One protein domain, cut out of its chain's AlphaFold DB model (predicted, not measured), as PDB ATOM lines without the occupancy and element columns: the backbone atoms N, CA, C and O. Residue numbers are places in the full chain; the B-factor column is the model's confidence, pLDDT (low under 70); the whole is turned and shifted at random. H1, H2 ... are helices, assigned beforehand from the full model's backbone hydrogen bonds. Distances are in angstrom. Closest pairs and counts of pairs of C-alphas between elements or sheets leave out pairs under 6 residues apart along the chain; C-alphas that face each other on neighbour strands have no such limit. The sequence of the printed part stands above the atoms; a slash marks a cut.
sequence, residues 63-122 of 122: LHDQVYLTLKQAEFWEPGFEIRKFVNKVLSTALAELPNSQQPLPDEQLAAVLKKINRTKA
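This is residues 63 to 122 of the 122 residues of an uncharacterized protein of Hymenobacter sp (UniProt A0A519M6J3). The model is an open arch of helices with no packed core: the longest helix, H2, makes one leg, the short H3 lies at the bend, and H4 makes the other leg, running back the way H2 came but with an empty gap between them. At the far end of H2 from that bend, H1 folds back to make a loose V with it. The printed part has 60 residues with four named helices, H1, H2, H3 and H4 in that order along the chain, and no named strand; the class is all helix. The whole is only just loose, close to extended, with a radius of gyration of the C-alphas of 15.5 A and spans of 41 by 35 by 21 A.

The longest helix is H2, residues 80 to 96. H1, residues 65 to 77, is close to it but not clearly touching, with 2 pairs of C-alphas within 8 A; the closest C-alphas are those of Glu 75 and Ile 83, 6.5 A apart. H1 and H2 run opposite ways at a steep tilt of 40 degrees, and their centres are 14.4 A apart. H3, residues 99 to 102, and H2 only just touch, and only at the corner by their link, with 3 pairs of C-alphas within 8 A. H2 touches H3 with residues 95 to 96 alone, and the closest C-alphas are those of Leu 95 and Ser 101, 6.2 A apart. H4, residues 107 to 119, touches no helix: H1, H2 and H3 are each apart from it. H1 and H3 are apart too. In H1, H2 and H4 every O i to N i+4 pair is within hydrogen-bond range; H3 is too short for such a pair, and its one O i to N i+3 pair is within range.

H2 measures 24.4 A from C-alpha 80 at (-42.636, -21.790, -19.520) to C-alpha 96 at (-35.420, -15.872, 3.005). H1 measures 18.9 A and begins with C-alpha 65 at (-29.526, -6.894, -19.238). H3 measures 5.7 A. H4 measures 18.0 A and ends with C-alpha 119 at (-58.889, -6.181, -9.030).

The two C-alphas farthest apart are those of Trp 77 and Glu 108, at 41.8 A. The printed part has no cut, and the links H1 to H2, H2 to H3 and H3 to H4 are tight. Residues 88 to 104 stand free, of which 88 to 96 belong to H2 and 99 to 102 to H3; residues 114 to 122 stand free too, of which 114 to 119 belong to H4. Ala 122 is the chain's last residue. The mean pLDDT of the printed part is 87.6, and residues 119 to 122 are under 70.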
ATOM      1  N   LEU A  63     -34.712  -6.185 -14.322       88.94
ATOM      2  CA  LEU A  63     -33.568  -7.091 -14.363       88.94
ATOM      3  C   LEU A  63     -32.401  -6.393 -15.059       88.94
ATOM      4  O   LEU A  63     -32.609  -5.573 -15.953       88.94
ATOM      5  N   HIS A  64     -31.177  -6.748 -14.675       94.75
ATOM      6  CA  HIS A  64     -29.997  -6.369 -15.445       94.75
ATOM      7  C   HIS A  64     -30.025  -7.075 -16.810       94.75
ATOM      8  O   HIS A  64     -30.497  -8.213 -16.909       94.75
ATOM      9  N   ASP A  65     -29.499  -6.423 -17.845       89.38
ATOM     10  CA  ASP A  65     -29.526  -6.894 -19.238       89.38
ATOM     11  C   ASP A  65     -29.080  -8.362 -19.410       89.38
ATOM     12  O   ASP A  65     -29.796  -9.167 -20.003       89.38
ATOM     13  N   GLN A  66     -27.960  -8.756 -18.810       93.12
ATOM     14  CA  GLN A  66     -27.401 -10.100 -18.899       93.12
ATOM     15  C   GLN A  66     -28.313 -11.160 -18.276       93.12
ATOM     16  O   GLN A  66     -28.434 -12.271 -18.801       93.12
ATOM     17  N   VAL A  67     -28.974 -10.826 -17.164       93.12
ATOM     18  CA  VAL A  67     -29.924 -11.724 -16.495       93.12
ATOM     19  C   VAL A  67     -31.166 -11.883 -17.359       93.12
ATOM     20  O   VAL A  67     -31.619 -13.004 -17.569       93.12
ATOM     21  N   TYR A  68     -31.673 -10.779 -17.911       92.25
ATOM     22  CA  TYR A  68     -32.815 -10.803 -18.817       92.25
ATOM     23  C   TYR A  68     -32.547 -11.677 -20.048       92.25
ATOM     24  O   TYR A  68     -33.347 -12.558 -20.356       92.25
ATOM     25  N   LEU A  69     -31.404 -11.492 -20.717       94.75
ATOM     26  CA  LEU A  69     -31.043 -12.273 -21.905       94.75
ATOM     27  C   LEU A  69     -30.903 -13.767 -21.595       94.75
ATOM     28  O   LEU A  69     -31.419 -14.601 -22.335       94.75
ATOM     29  N   THR A  70     -30.267 -14.107 -20.472       93.06
ATOM     30  CA  THR A  70     -30.117 -15.506 -20.041       93.06
ATOM     31  C   THR A  70     -31.475 -16.134 -19.716       93.06
ATOM     32  O   THR A  70     -31.734 -17.276 -20.092       93.06
ATOM     33  N   LEU A  71     -32.372 -15.382 -19.070       91.12
ATOM     34  CA  LEU A  71     -33.733 -15.833 -18.791       91.12
ATOM     35  C   LEU A  71     -34.516 -16.071 -20.088       91.12
ATOM     36  O   LEU A  71     -35.171 -17.100 -20.211       91.12
ATOM     37  N   LYS A  72     -34.398 -15.181 -21.081       91.19
ATOM     38  CA  LYS A  72     -35.036 -15.365 -22.395       91.19
ATOM     39  C   LYS A  72     -34.505 -16.571 -23.156       91.19
ATOM     40  O   LYS A  72     -35.289 -17.284 -23.772       91.19
ATOM     41  N   GLN A  73     -33.206 -16.838 -23.073       91.88
ATOM     42  CA  GLN A  73     -32.642 -18.066 -23.624       91.88
ATOM     43  C   GLN A  73     -33.223 -19.302 -22.926       91.88
ATOM     44  O   GLN A  73     -33.592 -20.256 -23.602       91.88
ATOM     45  N   ALA A  74     -33.345 -19.290 -21.597       90.06
ATOM     46  CA  ALA A  74     -33.935 -20.402 -20.860       90.06
ATOM     47  C   ALA A  74     -35.417 -20.616 -21.222       90.06
ATOM     48  O   ALA A  74     -35.812 -21.743 -21.480       90.06
ATOM     49  N   GLU A  75     -36.217 -19.550 -21.325       88.94
ATOM     50  CA  GLU A  75     -37.630 -19.610 -21.752       88.94
ATOM     51  C   GLU A  75     -37.829 -20.187 -23.156       88.94
ATOM     52  O   GLU A  75     -38.888 -20.739 -23.446       88.94
ATOM     53  N   PHE A  76     -36.830 -20.053 -24.026       90.38
ATOM     54  CA  PHE A  76     -36.874 -20.637 -25.360       90.38
ATOM     55  C   PHE A  76     -36.686 -22.162 -25.329       90.38
ATOM     56  O   PHE A  76     -37.362 -22.881 -26.063       90.38
ATOM     57  N   TRP A  77     -35.770 -22.658 -24.490       91.56
ATOM     58  CA  TRP A  77     -35.422 -24.083 -24.430       91.56
ATOM     59  C   TRP A  77     -36.265 -24.884 -23.433       91.56
ATOM     60  O   TRP A  77     -36.445 -26.085 -23.618       91.56
ATOM     61  N   GLU A  78     -36.792 -24.236 -22.396       89.38
ATOM     62  CA  GLU A  78     -37.526 -24.880 -21.310       89.38
ATOM     63  C   GLU A  78     -39.025 -24.548 -21.361       89.38
ATOM     64  O   GLU A  78     -39.412 -23.427 -21.705       89.38
ATOM     65  N   PRO A  79     -39.910 -25.468 -20.936       86.25
ATOM     66  CA  PRO A  79     -41.328 -25.167 -20.799       86.25
ATOM     67  C   PRO A  79     -41.565 -23.975 -19.863       86.25
ATOM     68  O   PRO A  79     -41.080 -23.942 -18.729       86.25
ATOM     69  N   GLY A  80     -42.408 -23.027 -20.281       80.75
ATOM     70  CA  GLY A  80     -42.636 -21.790 -19.520       80.75
ATOM     71  C   GLY A  80     -43.129 -22.001 -18.077       80.75
ATOM     72  O   GLY A  80     -42.877 -21.171 -17.205       80.75
ATOM     73  N   PHE A  81     -43.806 -23.118 -17.785       85.31
ATOM     74  CA  PHE A  81     -44.201 -23.468 -16.417       85.31
ATOM     75  C   PHE A  81     -43.012 -23.853 -15.524       85.31
ATOM     76  O   PHE A  81     -42.989 -23.478 -14.351       85.31
ATOM     77  N   GLU A  82     -42.006 -24.538 -16.069       86.81
ATOM     78  CA  GLU A  82     -40.795 -24.897 -15.327       86.81
ATOM     79  C   GLU A  82     -39.933 -23.662 -15.054       86.81
ATOM     80  O   GLU A  82     -39.462 -23.488 -13.929       86.81
ATOM     81  N   ILE A  83     -39.854 -22.720 -16.002       89.12
ATOM     82  CA  ILE A  83     -39.235 -21.411 -15.749       89.12
ATOM     83  C   ILE A  83     -39.949 -20.666 -14.615       89.12
ATOM     84  O   ILE A  83     -39.292 -20.151 -13.712       89.12
ATOM     85  N   ARG A  84     -41.290 -20.650 -14.590       87.38
ATOM     86  CA  ARG A  84     -42.048 -20.016 -13.495       87.38
ATOM     87  C   ARG A  84     -41.762 -20.657 -12.136       87.38
ATOM     88  O   ARG A  84     -41.531 -19.931 -11.169       87.38
ATOM     89  N   LYS A  85     -41.730 -21.993 -12.047       90.12
ATOM     90  CA  LYS A  85     -41.346 -22.706 -10.814       90.12
ATOM     91  C   LYS A  85     -39.920 -22.375 -10.386       90.12
ATOM     92  O   LYS A  85     -39.689 -22.105  -9.207       90.12
ATOM     93  N   PHE A  86     -38.983 -22.390 -11.332       91.38
ATOM     94  CA  PHE A  86     -37.584 -22.062 -11.093       91.38
ATOM     95  C   PHE A  86     -37.438 -20.646 -10.527       91.38
ATOM     96  O   PHE A  86     -36.866 -20.475  -9.450       91.38
ATOM     97  N   VAL A  87     -38.026 -19.647 -11.193       90.75
ATOM     98  CA  VAL A  87     -37.999 -18.247 -10.749       90.75
ATOM     99  C   VAL A  87     -38.651 -18.096  -9.376       90.75
ATOM    100  O   VAL A  87     -38.078 -17.449  -8.503       90.75
ATOM    101  N   ASN A  88     -39.802 -18.737  -9.141       91.25
ATOM    102  CA  ASN A  88     -40.474 -18.689  -7.844       91.25
ATOM    103  C   ASN A  88     -39.595 -19.259  -6.719       91.25
ATOM    104  O   ASN A  88     -39.488 -18.656  -5.651       91.25
ATOM    105  N   LYS A  89     -38.917 -20.388  -6.968       93.50
ATOM    106  CA  LYS A  89     -37.986 -20.998  -6.011       93.50
ATOM    107  C   LYS A  89     -36.807 -20.071  -5.714       93.50
ATOM    108  O   LYS A  89     -36.522 -19.825  -4.548       93.50
ATOM    109  N   VAL A  90     -36.156 -19.542  -6.751       92.75
ATOM    110  CA  VAL A  90     -35.003 -18.635  -6.617       92.75
ATOM    111  C   VAL A  90     -35.383 -17.390  -5.816       92.75
ATOM    112  O   VAL A  90     -34.676 -17.038  -4.876       92.75
ATOM    113  N   LEU A  91     -36.518 -16.759  -6.137       91.62
ATOM    114  CA  LEU A  91     -37.012 -15.592  -5.405       91.62
ATOM    115  C   LEU A  91     -37.339 -15.930  -3.951       91.62
ATOM    116  O   LEU A  91     -36.927 -15.198  -3.058       91.62
ATOM    117  N   SER A  92     -38.021 -17.048  -3.698       91.12
ATOM    118  CA  SER A  92     -38.364 -17.473  -2.335       91.12
ATOM    119  C   SER A  92     -37.112 -17.704  -1.487       91.12
ATOM    120  O   SER A  92     -37.041 -17.241  -0.352       91.12
ATOM    121  N   THR A  93     -36.101 -18.371  -2.050       93.25
ATOM    122  CA  THR A  93     -34.819 -18.592  -1.373       93.25
ATOM    123  C   THR A  93     -34.083 -17.277  -1.119       93.25
ATOM    124  O   THR A  93     -33.677 -17.033   0.012       93.25
ATOM    125  N   ALA A  94     -33.971 -16.396  -2.115       92.25
ATOM    126  CA  ALA A  94     -33.291 -15.110  -1.952       92.25
ATOM    127  C   ALA A  94     -33.995 -14.190  -0.935       92.25
ATOM    128  O   ALA A  94     -33.339 -13.495  -0.166       92.25
ATOM    129  N   LEU A  95     -35.330 -14.202  -0.884       91.19
ATOM    130  CA  LEU A  95     -36.097 -13.431   0.101       91.19
ATOM    131  C   LEU A  95     -35.905 -13.959   1.528       91.19
ATOM    132  O   LEU A  95     -35.906 -13.163   2.469       91.19
ATOM    133  N   ALA A  96     -35.716 -15.271   1.703       92.44
ATOM    134  CA  ALA A  96     -35.420 -15.872   3.005       92.44
ATOM    135  C   ALA A  96     -34.074 -15.402   3.583       92.44
ATOM    136  O   ALA A  96     -33.915 -15.338   4.800       92.44
ATOM    137  N   GLU A  97     -33.127 -15.013   2.725       94.00
ATOM    138  CA  GLU A  97     -31.831 -14.457   3.132       94.00
ATOM    139  C   GLU A  97     -31.913 -12.986   3.580       94.00
ATOM    140  O   GLU A  97     -30.947 -12.459   4.127       94.00
ATOM    141  N   LEU A  98     -33.055 -12.313   3.381       92.00
ATOM    142  CA  LEU A  98     -33.270 -10.914   3.754       92.00
ATOM    143  C   LEU A  98     -34.126 -10.822   5.031       92.00
ATOM    144  O   LEU A  98     -35.353 -10.925   4.943       92.00
ATOM    145  N   PRO A  99     -33.542 -10.533   6.213       88.44
ATOM    146  CA  PRO A  99     -34.267 -10.584   7.487       88.44
ATOM    147  C   PRO A  99     -35.493  -9.665   7.540       88.44
ATOM    148  O   PRO A  99     -36.547 -10.049   8.039       88.44
ATOM    149  N   ASN A 100     -35.388  -8.463   6.967       90.75
ATOM    150  CA  ASN A 100     -36.498  -7.507   6.949       90.75
ATOM    151  C   ASN A 100     -37.641  -7.935   6.020       90.75
ATOM    152  O   ASN A 100     -38.770  -7.503   6.218       90.75
ATOM    153  N   SER A 101     -37.372  -8.793   5.031       87.44
ATOM    154  CA  SER A 101     -38.401  -9.281   4.099       87.44
ATOM    155  C   SER A 101     -39.300 -10.354   4.716       87.44
ATOM    156  O   SER A 101     -40.313 -10.707   4.125       87.44
ATOM    157  N   GLN A 102     -38.942 -10.867   5.896       89.56
ATOM    158  CA  GLN A 102     -39.733 -11.854   6.636       89.56
ATOM    159  C   GLN A 102     -40.759 -11.205   7.575       89.56
ATOM    160  O   GLN A 102     -41.541 -11.901   8.220       89.56
ATOM    161  N   GLN A 103     -40.750  -9.875   7.685       91.50
ATOM    162  CA  GLN A 103     -41.712  -9.159   8.513       91.50
ATOM    163  C   GLN A 103     -43.083  -9.140   7.826       91.50
ATOM    164  O   GLN A 103     -43.155  -8.960   6.606       91.50
ATOM    165  N   PRO A 104     -44.183  -9.301   8.583       90.44
ATOM    166  CA  PRO A 104     -45.511  -9.152   8.013       90.44
ATOM    167  C   PRO A 104     -45.705  -7.720   7.513       90.44
ATOM    168  O   PRO A 104     -45.258  -6.756   8.139       90.44
ATOM    169  N   LEU A 105     -46.410  -7.580   6.392       89.50
ATOM    170  CA  LEU A 105     -46.887  -6.273   5.960       89.50
ATOM    171  C   LEU A 105     -47.880  -5.729   6.999       89.50
ATOM    172  O   LEU A 105     -48.752  -6.483   7.435       89.50
ATOM    173  N   PRO A 106     -47.811  -4.436   7.352       94.94
ATOM    174  CA  PRO A 106     -48.867  -3.785   8.117       94.94
ATOM    175  C   PRO A 106     -50.231  -3.899   7.423       94.94
ATOM    176  O   PRO A 106     -50.317  -3.859   6.190       94.94
ATOM    177  N   ASP A 107     -51.297  -3.999   8.221       91.31
ATOM    178  CA  ASP A 107     -52.650  -4.350   7.761       91.31
ATOM    179  C   ASP A 107     -53.154  -3.474   6.606       91.31
ATOM    180  O   ASP A 107     -53.731  -3.972   5.638       91.31
ATOM    181  N   GLU A 108     -52.887  -2.167   6.664       92.56
ATOM    182  CA  GLU A 108     -53.284  -1.217   5.623       92.56
ATOM    183  C   GLU A 108     -52.611  -1.527   4.275       92.56
ATOM    184  O   GLU A 108     -53.262  -1.532   3.223       92.56
ATOM    185  N   GLN A 109     -51.312  -1.840   4.293       91.75
ATOM    186  CA  GLN A 109     -50.572  -2.176   3.078       91.75
ATOM    187  C   GLN A 109     -50.943  -3.565   2.561       91.75
ATOM    188  O   GLN A 109     -51.098  -3.743   1.349       91.75
ATOM    189  N   LEU A 110     -51.160  -4.533   3.455       89.88
ATOM    190  CA  LEU A 110     -51.648  -5.859   3.085       89.88
ATOM    191  C   LEU A 110     -53.008  -5.770   2.379       89.88
ATOM    192  O   LEU A 110     -53.179  -6.329   1.293       89.88
ATOM    193  N   ALA A 111     -53.956  -5.010   2.935       89.12
ATOM    194  CA  ALA A 111     -55.272  -4.803   2.338       89.12
ATOM    195  C   ALA A 111     -55.178  -4.151   0.946       89.12
ATOM    196  O   ALA A 111     -55.864  -4.577   0.010       89.12
ATOM    197  N   ALA A 112     -54.295  -3.161   0.771       89.06
ATOM    198  CA  ALA A 112     -54.059  -2.519  -0.520       89.06
ATOM    199  C   ALA A 112     -53.493  -3.496  -1.568       89.06
ATOM    200  O   ALA A 112     -53.955  -3.514  -2.716       89.06
ATOM    201  N   VAL A 113     -52.533  -4.343  -1.177       86.50
ATOM    202  CA  VAL A 113     -51.942  -5.372  -2.046       86.50
ATOM    203  C   VAL A 113     -52.988  -6.413  -2.441       86.50
ATOM    204  O   VAL A 113     -53.179  -6.658  -3.633       86.50
ATOM    205  N   LEU A 114     -53.736  -6.966  -1.482       87.12
ATOM    206  CA  LEU A 114     -54.792  -7.948  -1.752       87.12
ATOM    207  C   LEU A 114     -55.877  -7.376  -2.671       87.12
ATOM    208  O   LEU A 114     -56.286  -8.031  -3.633       87.12
ATOM    209  N   LYS A 115     -56.289  -6.122  -2.445       86.88
ATOM    210  CA  LYS A 115     -57.230  -5.416  -3.324       86.88
ATOM    211  C   LYS A 115     -56.686  -5.297  -4.746       86.88
ATOM    212  O   LYS A 115     -57.428  -5.553  -5.689       86.88
ATOM    213  N   LYS A 116     -55.407  -4.940  -4.921       84.06
ATOM    214  CA  LYS A 116     -54.777  -4.836  -6.247       84.06
ATOM    215  C   LYS A 116     -54.751  -6.184  -6.960       84.06
ATOM    216  O   LYS A 116     -55.158  -6.251  -8.114       84.06
ATOM    217  N   ILE A 117     -54.338  -7.248  -6.273       81.56
ATOM    218  CA  ILE A 117     -54.268  -8.593  -6.854       81.56
ATOM    219  C   ILE A 117     -55.671  -9.094  -7.250       81.56
ATOM    220  O   ILE A 117     -55.834  -9.751  -8.277       81.56
ATOM    221  N   ASN A 118     -56.699  -8.778  -6.461       79.44
ATOM    222  CA  ASN A 118     -58.073  -9.199  -6.742       79.44
ATOM    223  C   ASN A 118     -58.775  -8.326  -7.793       79.44
ATOM    224  O   ASN A 118     -59.682  -8.810  -8.463       79.44
ATOM    225  N   ARG A 119     -58.340  -7.077  -7.999       69.69
ATOM    226  CA  ARG A 119     -58.889  -6.181  -9.030       69.69
ATOM    227  C   ARG A 119     -58.501  -6.599 -10.450       69.69
ATOM    228  O   ARG A 119     -59.257  -6.343 -11.375       69.69
ATOM    229  N   THR A 120     -57.375  -7.288 -10.621       55.25
ATOM    230  CA  THR A 120     -56.922  -7.830 -11.915       55.25
ATOM    231  C   THR A 120     -57.745  -9.040 -12.398       55.25
ATOM    232  O   THR A 120     -57.409  -9.624 -13.423       55.25
ATOM    233  N   LYS A 121     -58.795  -9.448 -11.663       50.34
ATOM    234  CA  LYS A 121     -59.750 -10.504 -12.054       50.34
ATOM    235  C   LYS A 121     -61.008  -9.982 -12.788       50.34
ATOM    236  O   LYS A 121     -61.862 -10.806 -13.098       50.34
ATOM    237  N   ALA A 122     -61.146  -8.673 -13.024       39.28
ATOM    238  CA  ALA A 122     -62.309  -8.070 -13.695       39.28
ATOM    239  C   ALA A 122     -62.073  -7.823 -15.191       39.28
ATOM    240  O   ALA A 122     -60.947  -7.398 -15.542       39.28
TER     241      ALA A 122